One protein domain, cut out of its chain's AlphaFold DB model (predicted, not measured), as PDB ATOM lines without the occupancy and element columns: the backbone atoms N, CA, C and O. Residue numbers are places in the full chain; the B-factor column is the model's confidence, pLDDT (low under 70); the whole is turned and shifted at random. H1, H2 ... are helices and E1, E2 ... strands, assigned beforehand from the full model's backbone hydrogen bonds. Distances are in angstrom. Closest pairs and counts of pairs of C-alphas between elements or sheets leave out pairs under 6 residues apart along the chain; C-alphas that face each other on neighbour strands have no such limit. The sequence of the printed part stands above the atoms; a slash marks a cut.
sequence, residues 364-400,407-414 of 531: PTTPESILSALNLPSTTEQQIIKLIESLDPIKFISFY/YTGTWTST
ATOM      1  N   PRO A 364     120.362  97.730 117.739       66.31
ATOM      2  CA  PRO A 364     121.186  96.938 116.846       66.31
ATOM      3  C   PRO A 364     120.827  95.475 117.044       66.31
ATOM      4  O   PRO A 364     120.781  94.989 118.182       66.31
ATOM      5  N   THR A 365     120.581  94.772 115.945       75.31
ATOM      6  CA  THR A 365     120.356  93.335 116.006       75.31
ATOM      7  C   THR A 365     121.624  92.679 116.543       75.31
ATOM      8  O   THR A 365     122.728  92.943 116.068       75.31
ATOM      9  N   THR A 366     121.484  91.847 117.574       82.38
ATOM     10  CA  THR A 366     122.624  91.143 118.169       82.38
ATOM     11  C   THR A 366     122.813  89.783 117.494       82.38
ATOM     12  O   THR A 366     121.823  89.140 117.128       82.38
ATOM     13  N   PRO A 367     124.054  89.274 117.378       82.25
ATOM     14  CA  PRO A 367     124.297  87.893 116.959       82.25
ATOM     15  C   PRO A 367     123.541  86.878 117.831       82.25
ATOM     16  O   PRO A 367     122.997  85.905 117.319       82.25
ATOM     17  N   GLU A 368     123.409  87.152 119.134       83.94
ATOM     18  CA  GLU A 368     122.596  86.365 120.073       83.94
ATOM     19  C   GLU A 368     121.113  86.317 119.670       83.94
ATOM     20  O   GLU A 368     120.487  85.262 119.763       83.94
ATOM     21  N   SER A 369     120.545  87.424 119.179       84.75
ATOM     22  CA  SER A 369     119.164  87.468 118.686       84.75
ATOM     23  C   SER A 369     118.989  86.672 117.392       84.75
ATOM     24  O   SER A 369     117.937  86.064 117.206       84.75
ATOM     25  N   ILE A 370     120.000  86.646 116.517       85.50
ATOM     26  CA  ILE A 370     119.992  85.844 115.280       85.50
ATOM     27  C   ILE A 370     120.098  84.355 115.609       85.50
ATOM     28  O   ILE A 370     119.296  83.564 115.119       85.50
ATOM     29  N   LEU A 371     121.029  83.971 116.486       86.31
ATOM     30  CA  LEU A 371     121.179  82.593 116.959       86.31
ATOM     31  C   LEU A 371     119.931  82.115 117.712       86.31
ATOM     32  O   LEU A 371     119.497  80.982 117.534       86.31
ATOM     33  N   SER A 372     119.309  82.981 118.515       87.25
ATOM     34  CA  SER A 372     118.031  82.671 119.163       87.25
ATOM     35  C   SER A 372     116.937  82.438 118.121       87.25
ATOM     36  O   SER A 372     116.253  81.423 118.186       87.25
ATOM     37  N   ALA A 373     116.813  83.316 117.120       86.56
ATOM     38  CA  ALA A 373     115.841  83.162 116.040       86.56
ATOM     39  C   ALA A 373     116.064  81.865 115.234       86.56
ATOM     40  O   ALA A 373     115.100  81.146 114.985       86.56
ATOM     41  N   LEU A 374     117.312  81.515 114.902       87.94
ATOM     42  CA  LEU A 374     117.682  80.252 114.240       87.94
ATOM     43  C   LEU A 374     117.264  79.003 115.034       87.94
ATOM     44  O   LEU A 374     116.906  77.993 114.438       87.94
ATOM     45  N   ASN A 375     117.283  79.072 116.367       87.69
ATOM     46  CA  ASN A 375     116.893  77.966 117.245       87.69
ATOM     47  C   ASN A 375     115.371  77.851 117.474       87.69
ATOM     48  O   ASN A 375     114.923  76.888 118.102       87.69
ATOM     49  N   LEU A 376     114.555  78.803 116.996       89.00
ATOM     50  CA  LEU A 376     113.093  78.725 117.085       89.00
ATOM     51  C   LEU A 376     112.494  78.057 115.828       89.00
ATOM     52  O   LEU A 376     112.676  78.572 114.725       89.00
ATOM     53  N   PRO A 377     111.667  76.999 115.965       76.88
ATOM     54  CA  PRO A 377     111.070  76.293 114.822       76.88
ATOM     55  C   PRO A 377     110.001  77.108 114.068       76.88
ATOM     56  O   PRO A 377     109.506  76.673 113.034       76.88
ATOM     57  N   SER A 378     109.615  78.276 114.589       80.38
ATOM     58  CA  SER A 378     108.664  79.207 113.970       80.38
ATOM     59  C   SER A 378     109.320  80.270 113.081       80.38
ATOM     60  O   SER A 378     108.611  81.061 112.458       80.38
ATOM     61  N   THR A 379     110.650  80.355 113.065       82.94
ATOM     62  CA  THR A 379     111.371  81.426 112.372       82.94
ATOM     63  C   THR A 379     111.494  81.120 110.884       82.94
ATOM     64  O   THR A 379     111.968  80.063 110.483       82.94
ATOM     65  N   THR A 380     111.088  82.069 110.043       86.62
ATOM     66  CA  THR A 380     111.222  81.958 108.584       86.62
ATOM     67  C   THR A 380     112.591  82.467 108.132       86.62
ATOM     68  O   THR A 380     113.056  83.495 108.619       86.62
ATOM     69  N   GLU A 381     113.196  81.833 107.127       86.31
ATOM     70  CA  GLU A 381     114.460  82.259 106.497       86.31
ATOM     71  C   GLU A 381     114.487  83.765 106.156       86.31
ATOM     72  O   GLU A 381     115.427  84.475 106.499       86.31
ATOM     73  N   GLN A 382     113.393  84.301 105.601       85.56
ATOM     74  CA  GLN A 382     113.248  85.731 105.286       85.56
ATOM     75  C   GLN A 382     113.309  86.667 106.507       85.56
ATOM     76  O   GLN A 382     113.604  87.852 106.358       85.56
ATOM     77  N   GLN A 383     112.990  86.177 107.709       83.94
ATOM     78  CA  GLN A 383     113.148  86.937 108.953       83.94
ATOM     79  C   GLN A 383     114.618  86.937 109.387       83.94
ATOM     80  O   GLN A 383     115.118  87.971 109.814       83.94
ATOM     81  N   ILE A 384     115.320  85.814 109.209       85.12
ATOM     82  CA  ILE A 384     116.750  85.673 109.519       85.12
ATOM     83  C   ILE A 384     117.588  86.548 108.580       85.12
ATOM     84  O   ILE A 384     118.434  87.297 109.059       85.12
ATOM     85  N   ILE A 385     117.295  86.547 107.274       85.62
ATOM     86  CA  ILE A 385     117.957  87.423 106.292       85.62
ATOM     87  C   ILE A 385     117.799  88.898 106.691       85.62
ATOM     88  O   ILE A 385     118.795  89.603 106.792       85.62
ATOM     89  N   LYS A 386     116.585  89.348 107.037       84.81
ATOM     90  CA  LYS A 386     116.350  90.727 107.517       84.81
ATOM     91  C   LYS A 386     117.095  91.057 108.809       84.81
ATOM     92  O   LYS A 386     117.535  92.189 108.988       84.81
ATOM     93  N   LEU A 387     117.229  90.091 109.720       83.94
ATOM     94  CA  LEU A 387     118.016  90.271 110.936       83.94
ATOM     95  C   LEU A 387     119.509  90.429 110.602       83.94
ATOM     96  O   LEU A 387     120.133  91.346 111.132       83.94
ATOM     97  N   ILE A 388     120.049  89.631 109.675       84.06
ATOM     98  CA  ILE A 388     121.430  89.741 109.170       84.06
ATOM     99  C   ILE A 388     121.659  91.078 108.442       84.06
ATOM    100  O   ILE A 388     122.630  91.763 108.740       84.06
ATOM    101  N   GLU A 389     120.747  91.505 107.563       83.31
ATOM    102  CA  GLU A 389     120.782  92.819 106.887       83.31
ATOM    103  C   GLU A 389     120.744  94.003 107.871       83.31
ATOM    104  O   GLU A 389     121.201  95.100 107.554       83.31
ATOM    105  N   SER A 390     120.183  93.791 109.067       82.31
ATOM    106  CA  SER A 390     120.102  94.787 110.142       82.31
ATOM    107  C   SER A 390     121.238  94.716 111.171       82.31
ATOM    108  O   SER A 390     121.198  95.455 112.159       82.31
ATOM    109  N   LEU A 391     122.236  93.846 110.969       79.94
ATOM    110  CA  LEU A 391     123.465  93.865 111.763       79.94
ATOM    111  C   LEU A 391     124.235  95.168 111.526       79.94
ATOM    112  O   LEU A 391     124.291  95.688 110.410       79.94
ATOM    113  N   ASP A 392     124.889  95.666 112.575       76.88
ATOM    114  CA  ASP A 392     125.884  96.724 112.403       76.88
ATOM    115  C   ASP A 392     127.076  96.206 111.573       76.88
ATOM    116  O   ASP A 392     127.406  95.016 111.652       76.88
ATOM    117  N   PRO A 393     127.772  97.082 110.821       80.25
ATOM    118  CA  PRO A 393     128.932  96.696 110.027       80.25
ATOM    119  C   PRO A 393     129.976  95.922 110.837       80.25
ATOM    120  O   PRO A 393     130.362  96.331 111.939       80.25
ATOM    121  N   ILE A 394     130.472  94.827 110.254       82.69
ATOM    122  CA  ILE A 394     131.617  94.087 110.787       82.69
ATOM    123  C   ILE A 394     132.811  95.043 110.819       82.69
ATOM    124  O   ILE A 394     133.184  95.640 109.809       82.69
ATOM    125  N   LYS A 395     133.393  95.212 112.003       84.56
ATOM    126  CA  LYS A 395     134.574  96.035 112.225       84.56
ATOM    127  C   LYS A 395     135.803  95.160 112.048       84.56
ATOM    128  O   LYS A 395     135.935  94.138 112.718       84.56
ATOM    129  N   PHE A 396     136.701  95.606 111.181       85.56
ATOM    130  CA  PHE A 396     138.059  95.096 111.072       85.56
ATOM    131  C   PHE A 396     138.999  96.119 111.717       85.56
ATOM    132  O   PHE A 396     139.004  97.284 111.316       85.56
ATOM    133  N   ILE A 397     139.739  95.715 112.748       84.88
ATOM    134  CA  ILE A 397     140.640  96.596 113.500       84.88
ATOM    135  C   ILE A 397     142.006  95.917 113.595       84.88
ATOM    136  O   ILE A 397     142.158  94.887 114.248       84.88
ATOM    137  N   SER A 398     142.993  96.522 112.938       85.19
ATOM    138  CA  SER A 398     144.395  96.108 112.934       85.19
ATOM    139  C   SER A 398     145.270  97.276 113.384       85.19
ATOM    140  O   SER A 398     144.984  98.426 113.040       85.19
ATOM    141  N   PHE A 399     146.342  96.989 114.121       82.19
ATOM    142  CA  PHE A 399     147.338  97.972 114.544       82.19
ATOM    143  C   PHE A 399     148.728  97.458 114.168       82.19
ATOM    144  O   PHE A 399     149.042  96.306 114.431       82.19
ATOM    145  N   TYR A 400     149.571  98.310 113.583       81.00
ATOM    146  CA  TYR A 400     150.898  97.904 113.090       81.00
ATOM    147  C   TYR A 400     151.910  97.578 114.205       81.00
ATOM    148  O   TYR A 400     152.945  96.979 113.926       81.00
ATOM    149  N   TYR A 407     141.420  92.197 114.964       86.00
ATOM    150  CA  TYR A 407     140.050  91.983 115.413       86.00
ATOM    151  C   TYR A 407     139.110  92.037 114.208       86.00
ATOM    152  O   TYR A 407     139.091  93.022 113.466       86.00
ATOM    153  N   THR A 408     138.294  90.997 114.052       89.19
ATOM    154  CA  THR A 408     137.196  90.934 113.089       89.19
ATOM    155  C   THR A 408     135.916  90.549 113.824       89.19
ATOM    156  O   THR A 408     135.862  89.528 114.510       89.19
ATOM    157  N   GLY A 409     134.886  91.394 113.752       85.06
ATOM    158  CA  GLY A 409     133.620  91.126 114.433       85.06
ATOM    159  C   GLY A 409     132.707  92.338 114.572       85.06
ATOM    160  O   GLY A 409     133.022  93.444 114.135       85.06
ATOM    161  N   THR A 410     131.546  92.139 115.194       82.06
ATOM    162  CA  THR A 410     130.601  93.222 115.502       82.06
ATOM    163  C   THR A 410     130.653  93.575 116.990       82.06
ATOM    164  O   THR A 410     130.655  92.708 117.862       82.06
ATOM    165  N   TRP A 411     130.679  94.873 117.307       76.38
ATOM    166  CA  TRP A 411     130.680  95.371 118.689       76.38
ATOM    167  C   TRP A 411     129.248  95.680 119.150       76.38
ATOM    168  O   TRP A 411     128.902  96.825 119.429       76.38
ATOM    169  N   THR A 412     128.398  94.651 119.156       77.06
ATOM    170  CA  THR A 412     126.927  94.782 119.230       77.06
ATOM    171  C   THR A 412     126.290  94.157 120.471       77.06
ATOM    172  O   THR A 412     125.070  94.191 120.586       77.06
ATOM    173  N   SER A 413     127.062  93.612 121.421       79.38
ATOM    174  CA  SER A 413     126.511  93.056 122.672       79.38
ATOM    175  C   SER A 413     125.653  94.078 123.426       79.38
ATOM    176  O   SER A 413     126.015  95.250 123.513       79.38
ATOM    177  N   THR A 414     124.563  93.629 124.052       78.19
ATOM    178  CA  THR A 414     123.635  94.456 124.848       78.19
ATOM    179  C   THR A 414     124.344  95.329 125.895       78.19
ATOM    180  O   THR A 414     123.928  96.461 126.137       78.19
TER     181      THR A 414
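AT A GLANCE: This is residues 364 to 400 and 407 to 414 of the 531 residues of an uncharacterized protein of Lodderomyces elongisporus (strain ATCC 11503 / CBS 2605 / JCM 1781 / NBRC 1676 / NRRL YB-4239) (UniProt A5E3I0). Two short helices, H1 and H2, lie side by side as a helical hairpin at one end of a long, thin model, and a small two-stranded ribbon, E1 with E2, makes the other end. The link between the helices, residues 375 to 380, sticks out at the helical end, and after E2 the last printed residues, 410 to 414, fold back toward the first ones. The printed part has 45 residues with two named helices and two named strands, in the order H1, H2, E1, E2; the sheet has the order E1 - E2 and is antiparallel, and the class is mixed, helices and strands. The whole is loose, with a radius of gyration of the C-alphas of 12.6 A, and a rod in outline, with spans of 46 by 17 by 14 A.

IN THESE COORDINATES: The printed part begins at Pro 364. H1 is residues 367 to 374, 10.5 A from first to last C-alpha, and C-alpha 367 is at (124.297, 87.893, 116.959). H2 is residues 381 to 389, 12.3 A long, with C-alpha 381 at (114.460, 82.259, 106.497). E1 is residues 395 to 397, and E2 is residues 407 to 409, ending with C-alpha 409 at (133.620, 91.126, 114.433).

HOW THE PARTS SIT: H1 and H2 touch, and their closest C-alphas, those of Ile 370 and Leu 387, are 6.5 A apart. They run opposite ways at a shallow tilt of 9 degrees, and they are a helical hairpin. In H1 and H2 every O i to N i+4 pair is within hydrogen-bond range. E1 and E2 are antiparallel neighbours, with 176 degrees between their directions. C-alphas 396 and 408 face each other at 4.7 A. N 395 and O 409, at 2.8 A, and N 407 and O 397, at 2.9 A, are within hydrogen-bond range. H1 is apart from E1 and from E2, and H2 is apart from E2.

THE WHOLE: The two C-alphas farthest apart, those of Ser 378 and Tyr 400, are 46.2 A apart, while the C-alphas of the first and last printed residues, Pro 364 and Thr 414, are 8.7 A apart. Residues 401 to 406 are not printed, and across this cut C-alphas 400 and 407 are 12.6 A apart; the link from E1 to E2 runs across the cut. Of the links that are printed whole, H2 to E1 is tight and H1 to H2 is short. Residues 375 to 380 stand free. The mean pLDDT of the printed part is 83.0, and one printed residue, 364, is under 70.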